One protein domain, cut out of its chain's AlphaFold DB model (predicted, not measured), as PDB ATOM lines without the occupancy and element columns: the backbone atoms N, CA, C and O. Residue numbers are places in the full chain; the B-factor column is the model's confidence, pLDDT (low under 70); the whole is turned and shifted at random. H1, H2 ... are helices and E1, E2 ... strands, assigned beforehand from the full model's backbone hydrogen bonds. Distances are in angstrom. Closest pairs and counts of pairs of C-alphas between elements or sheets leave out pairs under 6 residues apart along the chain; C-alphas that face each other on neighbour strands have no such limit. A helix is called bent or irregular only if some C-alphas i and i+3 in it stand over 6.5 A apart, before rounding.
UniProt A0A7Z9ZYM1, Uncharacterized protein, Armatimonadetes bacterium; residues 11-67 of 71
ATOM      1  N   VAL A  11     191.596  99.395 221.054       96.56
ATOM      2  CA  VAL A  11     190.839  99.446 219.814       96.56
ATOM      3  C   VAL A  11     190.354 100.866 219.624       96.56
ATOM      4  O   VAL A  11     189.901 101.491 220.582       96.56
ATOM      5  N   GLU A  12     190.434 101.365 218.401       97.25
ATOM      6  CA  GLU A  12     189.808 102.614 218.004       97.25
ATOM      7  C   GLU A  12     188.736 102.358 216.946       97.25
ATOM      8  O   GLU A  12     188.965 101.634 215.978       97.25
ATOM      9  N   ALA A  13     187.558 102.942 217.152       97.56
ATOM     10  CA  ALA A  13     186.472 102.944 216.179       97.56
ATOM     11  C   ALA A  13     185.698 104.262 216.300       97.56
ATOM     12  O   ALA A  13     185.395 104.705 217.410       97.56
ATOM     13  N   LYS A  14     185.411 104.923 215.170       96.25
ATOM     14  CA  LYS A  14     184.768 106.258 215.126       96.25
ATOM     15  C   LYS A  14     185.391 107.286 216.091       96.25
ATOM     16  O   LYS A  14     184.683 108.041 216.755       96.25
ATOM     17  N   GLY A  15     186.723 107.295 216.201       95.19
ATOM     18  CA  GLY A  15     187.467 108.206 217.082       95.19
ATOM     19  C   GLY A  15     187.306 107.924 218.582       95.19
ATOM     20  O   GLY A  15     187.672 108.752 219.415       95.19
ATOM     21  N   ARG A  16     186.735 106.773 218.958       95.56
ATOM     22  CA  ARG A  16     186.620 106.321 220.348       95.56
ATOM     23  C   ARG A  16     187.650 105.240 220.600       95.56
ATOM     24  O   ARG A  16     187.651 104.223 219.916       95.56
ATOM     25  N   ARG A  17     188.493 105.448 221.610       95.69
ATOM     26  CA  ARG A  17     189.505 104.482 222.035       95.69
ATOM     27  C   ARG A  17     188.991 103.660 223.216       95.69
ATOM     28  O   ARG A  17     188.513 104.226 224.196       95.69
ATOM     29  N   MET A  18     189.099 102.339 223.128       96.25
ATOM     30  CA  MET A  18     188.586 101.374 224.107       96.25
ATOM     31  C   MET A  18     189.677 100.375 224.474       96.25
ATOM     32  O   MET A  18     190.466  99.964 223.620       96.25
ATOM     33  N   ARG A  19     189.739  99.983 225.746       95.44
ATOM     34  CA  ARG A  19     190.677  98.949 226.195       95.44
ATOM     35  C   ARG A  19     190.184  97.575 225.763       95.44
ATOM     36  O   ARG A  19     188.986  97.307 225.839       95.44
ATOM     37  N   VAL A  20     191.112  96.704 225.371       95.25
ATOM     38  CA  VAL A  20     190.828  95.272 225.241       95.25
ATOM     39  C   VAL A  20     190.932  94.639 226.630       95.25
ATOM     40  O   VAL A  20     191.995  94.675 227.251       95.25
ATOM     41  N   LEU A  21     189.822  94.103 227.130       93.88
ATOM     42  CA  LEU A  21     189.684  93.491 228.454       93.88
ATOM     43  C   LEU A  21     189.525  91.970 228.341       93.88
ATOM     44  O   LEU A  21     189.231  91.443 227.264       93.88
ATOM     45  N   GLY A  22     189.715  91.256 229.453       91.25
ATOM     46  CA  GLY A  22     189.516  89.805 229.515       91.25
ATOM     47  C   GLY A  22     188.040  89.403 229.554       91.25
ATOM     48  O   GLY A  22     187.671  88.356 229.025       91.25
ATOM     49  N   ALA A  23     187.194  90.238 230.154       91.56
ATOM     50  CA  ALA A  23     185.757  90.028 230.237       91.56
ATOM     51  C   ALA A  23     184.976  91.345 230.318       91.56
ATOM     52  O   ALA A  23     185.462  92.361 230.811       91.56
ATOM     53  N   TYR A  24     183.694  91.282 229.949       93.62
ATOM     54  CA  TYR A  24     182.734  92.375 230.132       93.62
ATOM     55  C   TYR A  24     182.675  92.907 231.570       93.62
ATOM     56  O   TYR A  24     182.434  94.096 231.779       93.62
ATOM     57  N   SER A  25     182.886  92.029 232.560       94.62
ATOM     58  CA  SER A  25     182.804  92.341 233.990       94.62
ATOM     59  C   SER A  25     183.809  93.397 234.455       94.62
ATOM     60  O   SER A  25     183.560  94.041 235.468       94.62
ATOM     61  N   GLU A  26     184.920  93.558 233.732       95.12
ATOM     62  CA  GLU A  26     186.019  94.469 234.076       95.12
ATOM     63  C   GLU A  26     185.727  95.939 233.736       95.12
ATOM     64  O   GLU A  26     186.403  96.823 234.255       95.12
ATOM     65  N   ALA A  27     184.725  96.200 232.893       96.62
ATOM     66  CA  ALA A  27     184.248  97.542 232.574       96.62
ATOM     67  C   ALA A  27     183.116  97.965 233.526       96.62
ATOM     68  O   ALA A  27     182.289  97.139 233.937       96.62
ATOM     69  N   ALA A  28     183.040  99.255 233.844       97.94
ATOM     70  CA  ALA A  28     181.912  99.832 234.564       97.94
ATOM     71  C   ALA A  28     180.636  99.815 233.705       97.94
ATOM     72  O   ALA A  28     180.690  99.753 232.479       97.94
ATOM     73  N   LYS A  29     179.456  99.880 234.333       97.88
ATOM     74  CA  LYS A  29     178.184  99.977 233.602       97.88
ATOM     75  C   LYS A  29     178.172 101.208 232.686       97.88
ATOM     76  O   LYS A  29     178.474 102.305 233.144       97.88
ATOM     77  N   GLY A  30     177.794 101.018 231.423       98.00
ATOM     78  CA  GLY A  30     177.804 102.058 230.389       98.00
ATOM     79  C   GLY A  30     179.192 102.372 229.824       98.00
ATOM     80  O   GLY A  30     179.319 103.227 228.955       98.00
ATOM     81  N   GLU A  31     180.253 101.709 230.293       98.19
ATOM     82  CA  GLU A  31     181.600 101.938 229.777       98.19
ATOM     83  C   GLU A  31     181.813 101.174 228.456       98.19
ATOM     84  O   GLU A  31     181.540  99.967 228.386       98.19
ATOM     85  N   PRO A  32     182.308 101.851 227.404       98.06
ATOM     86  CA  PRO A  32     182.748 101.205 226.175       98.06
ATOM     87  C   PRO A  32     184.003 100.356 226.389       98.06
ATOM     88  O   PRO A  32     184.975 100.802 226.997       98.06
ATOM     89  N   LEU A  33     184.018  99.155 225.821       97.50
ATOM     90  CA  LEU A  33     185.125  98.210 225.930       97.50
ATOM     91  C   LEU A  33     185.282  97.383 224.653       97.50
ATOM     92  O   LEU A  33     184.375  97.318 223.821       97.50
ATOM     93  N   ALA A  34     186.412  96.690 224.545       97.00
ATOM     94  CA  ALA A  34     186.578  95.592 223.608       97.00
ATOM     95  C   ALA A  34     186.979  94.303 224.339       97.00
ATOM     96  O   ALA A  34     187.630  94.358 225.381       97.00
ATOM     97  N   ILE A  35     186.620  93.142 223.794       95.25
ATOM     98  CA  ILE A  35     187.085  91.828 224.271       95.25
ATOM     99  C   ILE A  35     187.414  90.918 223.086       95.25
ATOM    100  O   ILE A  35     187.019  91.195 221.956       95.25
ATOM    101  N   VAL A  36     188.101  89.805 223.340       92.38
ATOM    102  CA  VAL A  36     188.186  88.703 222.373       92.38
ATOM    103  C   VAL A  36     187.174  87.638 222.780       92.38
ATOM    104  O   VAL A  36     187.334  86.983 223.811       92.38
ATOM    105  N   GLY A  37     186.120  87.489 221.981       88.25
ATOM    106  CA  GLY A  37     185.041  86.537 222.220       88.25
ATOM    107  C   GLY A  37     185.487  85.079 222.107       88.25
ATOM    108  O   GLY A  37     186.581  84.758 221.636       88.25
ATOM    109  N   SER A  38     184.603  84.156 222.486       86.75
ATOM    110  CA  SER A  38     184.881  82.709 222.455       86.75
ATOM    111  C   SER A  38     185.174  82.165 221.051       86.75
ATOM    112  O   SER A  38     185.856  81.151 220.919       86.75
ATOM    113  N   MET A  39     184.703  82.854 220.008       90.31
ATOM    114  CA  MET A  39     184.997  82.544 218.605       90.31
ATOM    115  C   MET A  39     186.356  83.090 218.130       90.31
ATOM    116  O   MET A  39     186.692  82.946 216.958       90.31
ATOM    117  N   GLY A  40     187.136  83.728 219.009       88.06
ATOM    118  CA  GLY A  40     188.424  84.336 218.667       88.06
ATOM    119  C   GLY A  40     188.310  85.653 217.897       88.06
ATOM    120  O   GLY A  40     189.297  86.108 217.327       88.06
ATOM    121  N   LEU A  41     187.122  86.262 217.868       91.31
ATOM    122  CA  LEU A  41     186.864  87.538 217.201       91.31
ATOM    123  C   LEU A  41     186.935  88.694 218.199       91.31
ATOM    124  O   LEU A  41     186.552  88.546 219.359       91.31
ATOM    125  N   LEU A  42     187.409  89.848 217.729       92.38
ATOM    126  CA  LEU A  42     187.344  91.091 218.485       92.38
ATOM    127  C   LEU A  42     185.893  91.583 218.526       92.38
ATOM    128  O   LEU A  42     185.262  91.765 217.486       92.38
ATOM    129  N   GLU A  43     185.392  91.835 219.727       95.06
ATOM    130  CA  GLU A  43     184.065  92.385 219.976       95.06
ATOM    131  C   GLU A  43     184.215  93.800 220.542       95.06
ATOM    132  O   GLU A  43     185.039  94.016 221.429       95.06
ATOM    133  N   ILE A  44     183.421  94.754 220.045       97.12
ATOM    134  CA  ILE A  44     183.279  96.097 220.623       97.12
ATOM    135  C   ILE A  44     181.907  96.177 221.281       97.12
ATOM    136  O   ILE A  44     180.893  95.875 220.651       97.12
ATOM    137  N   ALA A  45     181.873  96.601 222.539       96.75
ATOM    138  CA  ALA A  45     180.667  96.590 223.347       96.75
ATOM    139  C   ALA A  45     180.565  97.816 224.253       96.75
ATOM    140  O   ALA A  45     181.531  98.548 224.466       96.75
ATOM    141  N   VAL A  46     179.376  97.993 224.826       98.12
ATOM    142  CA  VAL A  46     179.157  98.844 225.993       98.12
ATOM    143  C   VAL A  46     178.571  97.972 227.091       98.12
ATOM    144  O   VAL A  46     177.653  97.184 226.847       98.12
ATOM    145  N   ARG A  47     179.128  98.045 228.300       98.25
ATOM    146  CA  ARG A  47     178.686  97.188 229.402       98.25
ATOM    147  C   ARG A  47     177.234  97.489 229.780       98.25
ATOM    148  O   ARG A  47     176.934  98.584 230.242       98.25
ATOM    149  N   GLU A  48     176.372  96.475 229.666       97.50
ATOM    150  CA  GLU A  48     174.912  96.602 229.848       97.50
ATOM    151  C   GLU A  48     174.278  97.638 228.902       97.50
ATOM    152  O   GLU A  48     173.312  98.306 229.264       97.50
ATOM    153  N   GLY A  49     174.832  97.760 227.696       97.06
ATOM    154  CA  GLY A  49     174.429  98.738 226.697       97.06
ATOM    155  C   GLY A  49     174.600  98.229 225.268       97.06
ATOM    156  O   GLY A  49     174.832  97.041 225.028       97.06
ATOM    157  N   SER A  50     174.484  99.139 224.303       97.44
ATOM    158  CA  SER A  50     174.531  98.827 222.870       97.44
ATOM    159  C   SER A  50     175.589  99.671 222.174       97.44
ATOM    160  O   SER A  50     175.441 100.880 222.032       97.44
ATOM    161  N   ALA A  51     176.638  99.032 221.647       96.94
ATOM    162  CA  ALA A  51     177.657  99.729 220.857       96.94
ATOM    163  C   ALA A  51     177.065 100.420 219.613       96.94
ATOM    164  O   ALA A  51     177.546 101.471 219.192       96.94
ATOM    165  N   ARG A  52     175.982  99.873 219.045       97.75
ATOM    166  CA  ARG A  52     175.265 100.515 217.939       97.75
ATOM    167  C   ARG A  52     174.618 101.827 218.371       97.75
ATOM    168  O   ARG A  52     174.726 102.811 217.651       97.75
ATOM    169  N   GLU A  53     173.931 101.836 219.508       97.94
ATOM    170  CA  GLU A  53     173.178 103.008 219.972       97.94
ATOM    171  C   GLU A  53     174.099 104.065 220.589       97.94
ATOM    172  O   GLU A  53     173.945 105.251 220.322       97.94
ATOM    173  N   GLU A  54     175.090 103.637 221.366       97.62
ATOM    174  CA  GLU A  54     175.918 104.532 222.180       97.62
ATOM    175  C   GLU A  54     177.199 104.993 221.479       97.62
ATOM    176  O   GLU A  54     177.713 106.078 221.761       97.62
ATOM    177  N   LEU A  55     177.731 104.180 220.560       96.62
ATOM    178  CA  LEU A  55     178.937 104.504 219.786       96.62
ATOM    179  C   LEU A  55     178.625 104.759 218.307       96.62
ATOM    180  O   LEU A  55     179.507 105.170 217.555       96.62
ATOM    181  N   GLY A  56     177.383 104.516 217.876       97.81
ATOM    182  CA  GLY A  56     176.985 104.650 216.478       97.81
ATOM    183  C   GLY A  56     177.623 103.605 215.563       97.81
ATOM    184  O   GLY A  56     177.698 103.850 214.360       97.81
ATOM    185  N   LEU A  57     178.133 102.488 216.096       97.88
ATOM    186  CA  LEU A  57     178.861 101.491 215.305       97.88
ATOM    187  C   LEU A  57     177.925 100.606 214.473       97.88
ATOM    188  O   LEU A  57     176.873 100.156 214.934       97.88
ATOM    189  N   LEU A  58     178.335 100.333 213.240       97.56
ATOM    190  CA  LEU A  58     177.628  99.546 212.238       97.56
ATOM    191  C   LEU A  58     178.590  98.552 211.564       97.56
ATOM    192  O   LEU A  58     179.791  98.812 211.483       97.56
ATOM    193  N   PRO A  59     178.083  97.427 211.027       96.31
ATOM    194  CA  PRO A  59     178.885  96.564 210.167       96.31
ATOM    195  C   PRO A  59     179.500  97.355 209.006       96.31
ATOM    196  O   PRO A  59     178.793  98.085 208.312       96.31
ATOM    197  N   GLY A  60     180.808  97.190 208.803       96.31
ATOM    198  CA  GLY A  60     181.579  97.916 207.792       96.31
ATOM    199  C   GLY A  60     182.298  99.166 208.309       96.31
ATOM    200  O   GLY A  60     183.146  99.681 207.588       96.31
ATOM    201  N   ASP A  61     182.017  99.629 209.534       97.50
ATOM    202  CA  ASP A  61     182.823 100.679 210.162       97.50
ATOM    203  C   ASP A  61     184.268 100.200 210.370       97.50
ATOM    204  O   ASP A  61     184.515  99.056 210.765       97.50
ATOM    205  N   GLU A  62     185.226 101.093 210.115       97.56
ATOM    206  CA  GLU A  62     186.643 100.808 210.318       97.56
ATOM    207  C   GLU A  62     186.969 100.648 211.808       97.56
ATOM    208  O   GLU A  62     186.491 101.402 212.664       97.56
ATOM    209  N   VAL A  63     187.817  99.661 212.099       96.69
ATOM    210  CA  VAL A  63     188.317  99.360 213.437       96.69
ATOM    211  C   VAL A  63     189.835  99.236 213.373       96.69
ATOM    212  O   VAL A  63     190.365  98.390 212.652       96.69
ATOM    213  N   THR A  64     190.540 100.044 214.160       96.38
ATOM    214  CA  THR A  64     192.001  99.986 214.281       96.38
ATOM    215  C   THR A  64     192.390  99.304 215.586       96.38
ATOM    216  O   THR A  64     191.950  99.706 216.661       96.38
ATOM    217  N   VAL A  65     193.255  98.290 215.515       94.19
ATOM    218  CA  VAL A  65     193.873  97.689 216.706       94.19
ATOM    219  C   VAL A  65     195.212  98.368 216.957       94.19
ATOM    220  O   VAL A  65     196.092  98.369 216.100       94.19
ATOM    221  N   LEU A  66     195.366  98.931 218.149       93.06
ATOM    222  CA  LEU A  66     196.552  99.660 218.569       93.06
ATOM    223  C   LEU A  66     197.322  98.813 219.581       93.06
ATOM    224  O   LEU A  66     196.796  98.427 220.630       93.06
ATOM    225  N   SER A  67     198.584  98.540 219.264       84.56
ATOM    226  CA  SER A  67     199.520  97.979 220.236       84.56
ATOM    227  C   SER A  67     199.999  99.080 221.183       84.56
ATOM    228  O   SER A  67     200.082 100.235 220.762       84.56
TER     229      SER A  67
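Overview. This is residues 11 to 67 of the 71 residues of an uncharacterized protein of Armatimonadetes bacterium (UniProt A0A7Z9ZYM1). One strongly twisted sheet of five short strands curls like part of a barrel, and the short helix H1 packs over it beside the beginning of E3 and the end of E4. It is a folded sheet, bent back on itself into two leaves: E4 and E3 face E1 and E5, with E2 as the hinge. The printed part has 57 residues, with five named strands and one named helix in the order E1, E2, E3, E4, H1, E5. The mixed sheet runs E4, E3, E2, E1, E5; the class is mostly strand, though under half of the residues are in named elements. The whole is compact, with a radius of gyration of the C-alphas of 10.5 A and spans of 26 by 23 by 20 A.

Arrangement. E2, residues 16 to 21, has staggered pairing. Its residues 16 to 18 pair with E1, residues 11 to 13, in an antiparallel hairpin; N 18 and O 11 are 2.8 A apart. Its residues 20 to 21 pair with E3, residues 32 to 36, which is parallel to it at 45 degrees; N 21 and O 34 are 2.8 A apart. E3 and E4, residues 42 to 46, form an antiparallel hairpin, with N 43 and O 35 2.8 A apart. E5, residues 63 to 66, is antiparallel to E1, with N 12 and O 64 2.8 A apart. E4 and E5 are edge strands and apart. H1, residues 51 to 55, is on the sheet, over E3, at a height over the sheet of 8.1 A; its closest C-alphas to E4 are those of Ala 51 and Ala 45, 5.0 A apart. In H1 the one O i to N i+4 pair is within hydrogen-bond range.

Along the chain. E1 spans 6.7 A from C-alpha 11 at (190.839, 99.446, 219.814). E2 spans 15.5 A, E3 14.2 A, E4 13.5 A and H1 5.1 A. E5 spans 9.7 A and ends with C-alpha 66 at (196.552, 99.660, 218.569).

Size, cuts and confidence. The C-alphas farthest apart, those of Glu 26 and Gly 60, are 26.9 A apart. The printed part has no cut and no long link. No printed residue has a pLDDT under 70.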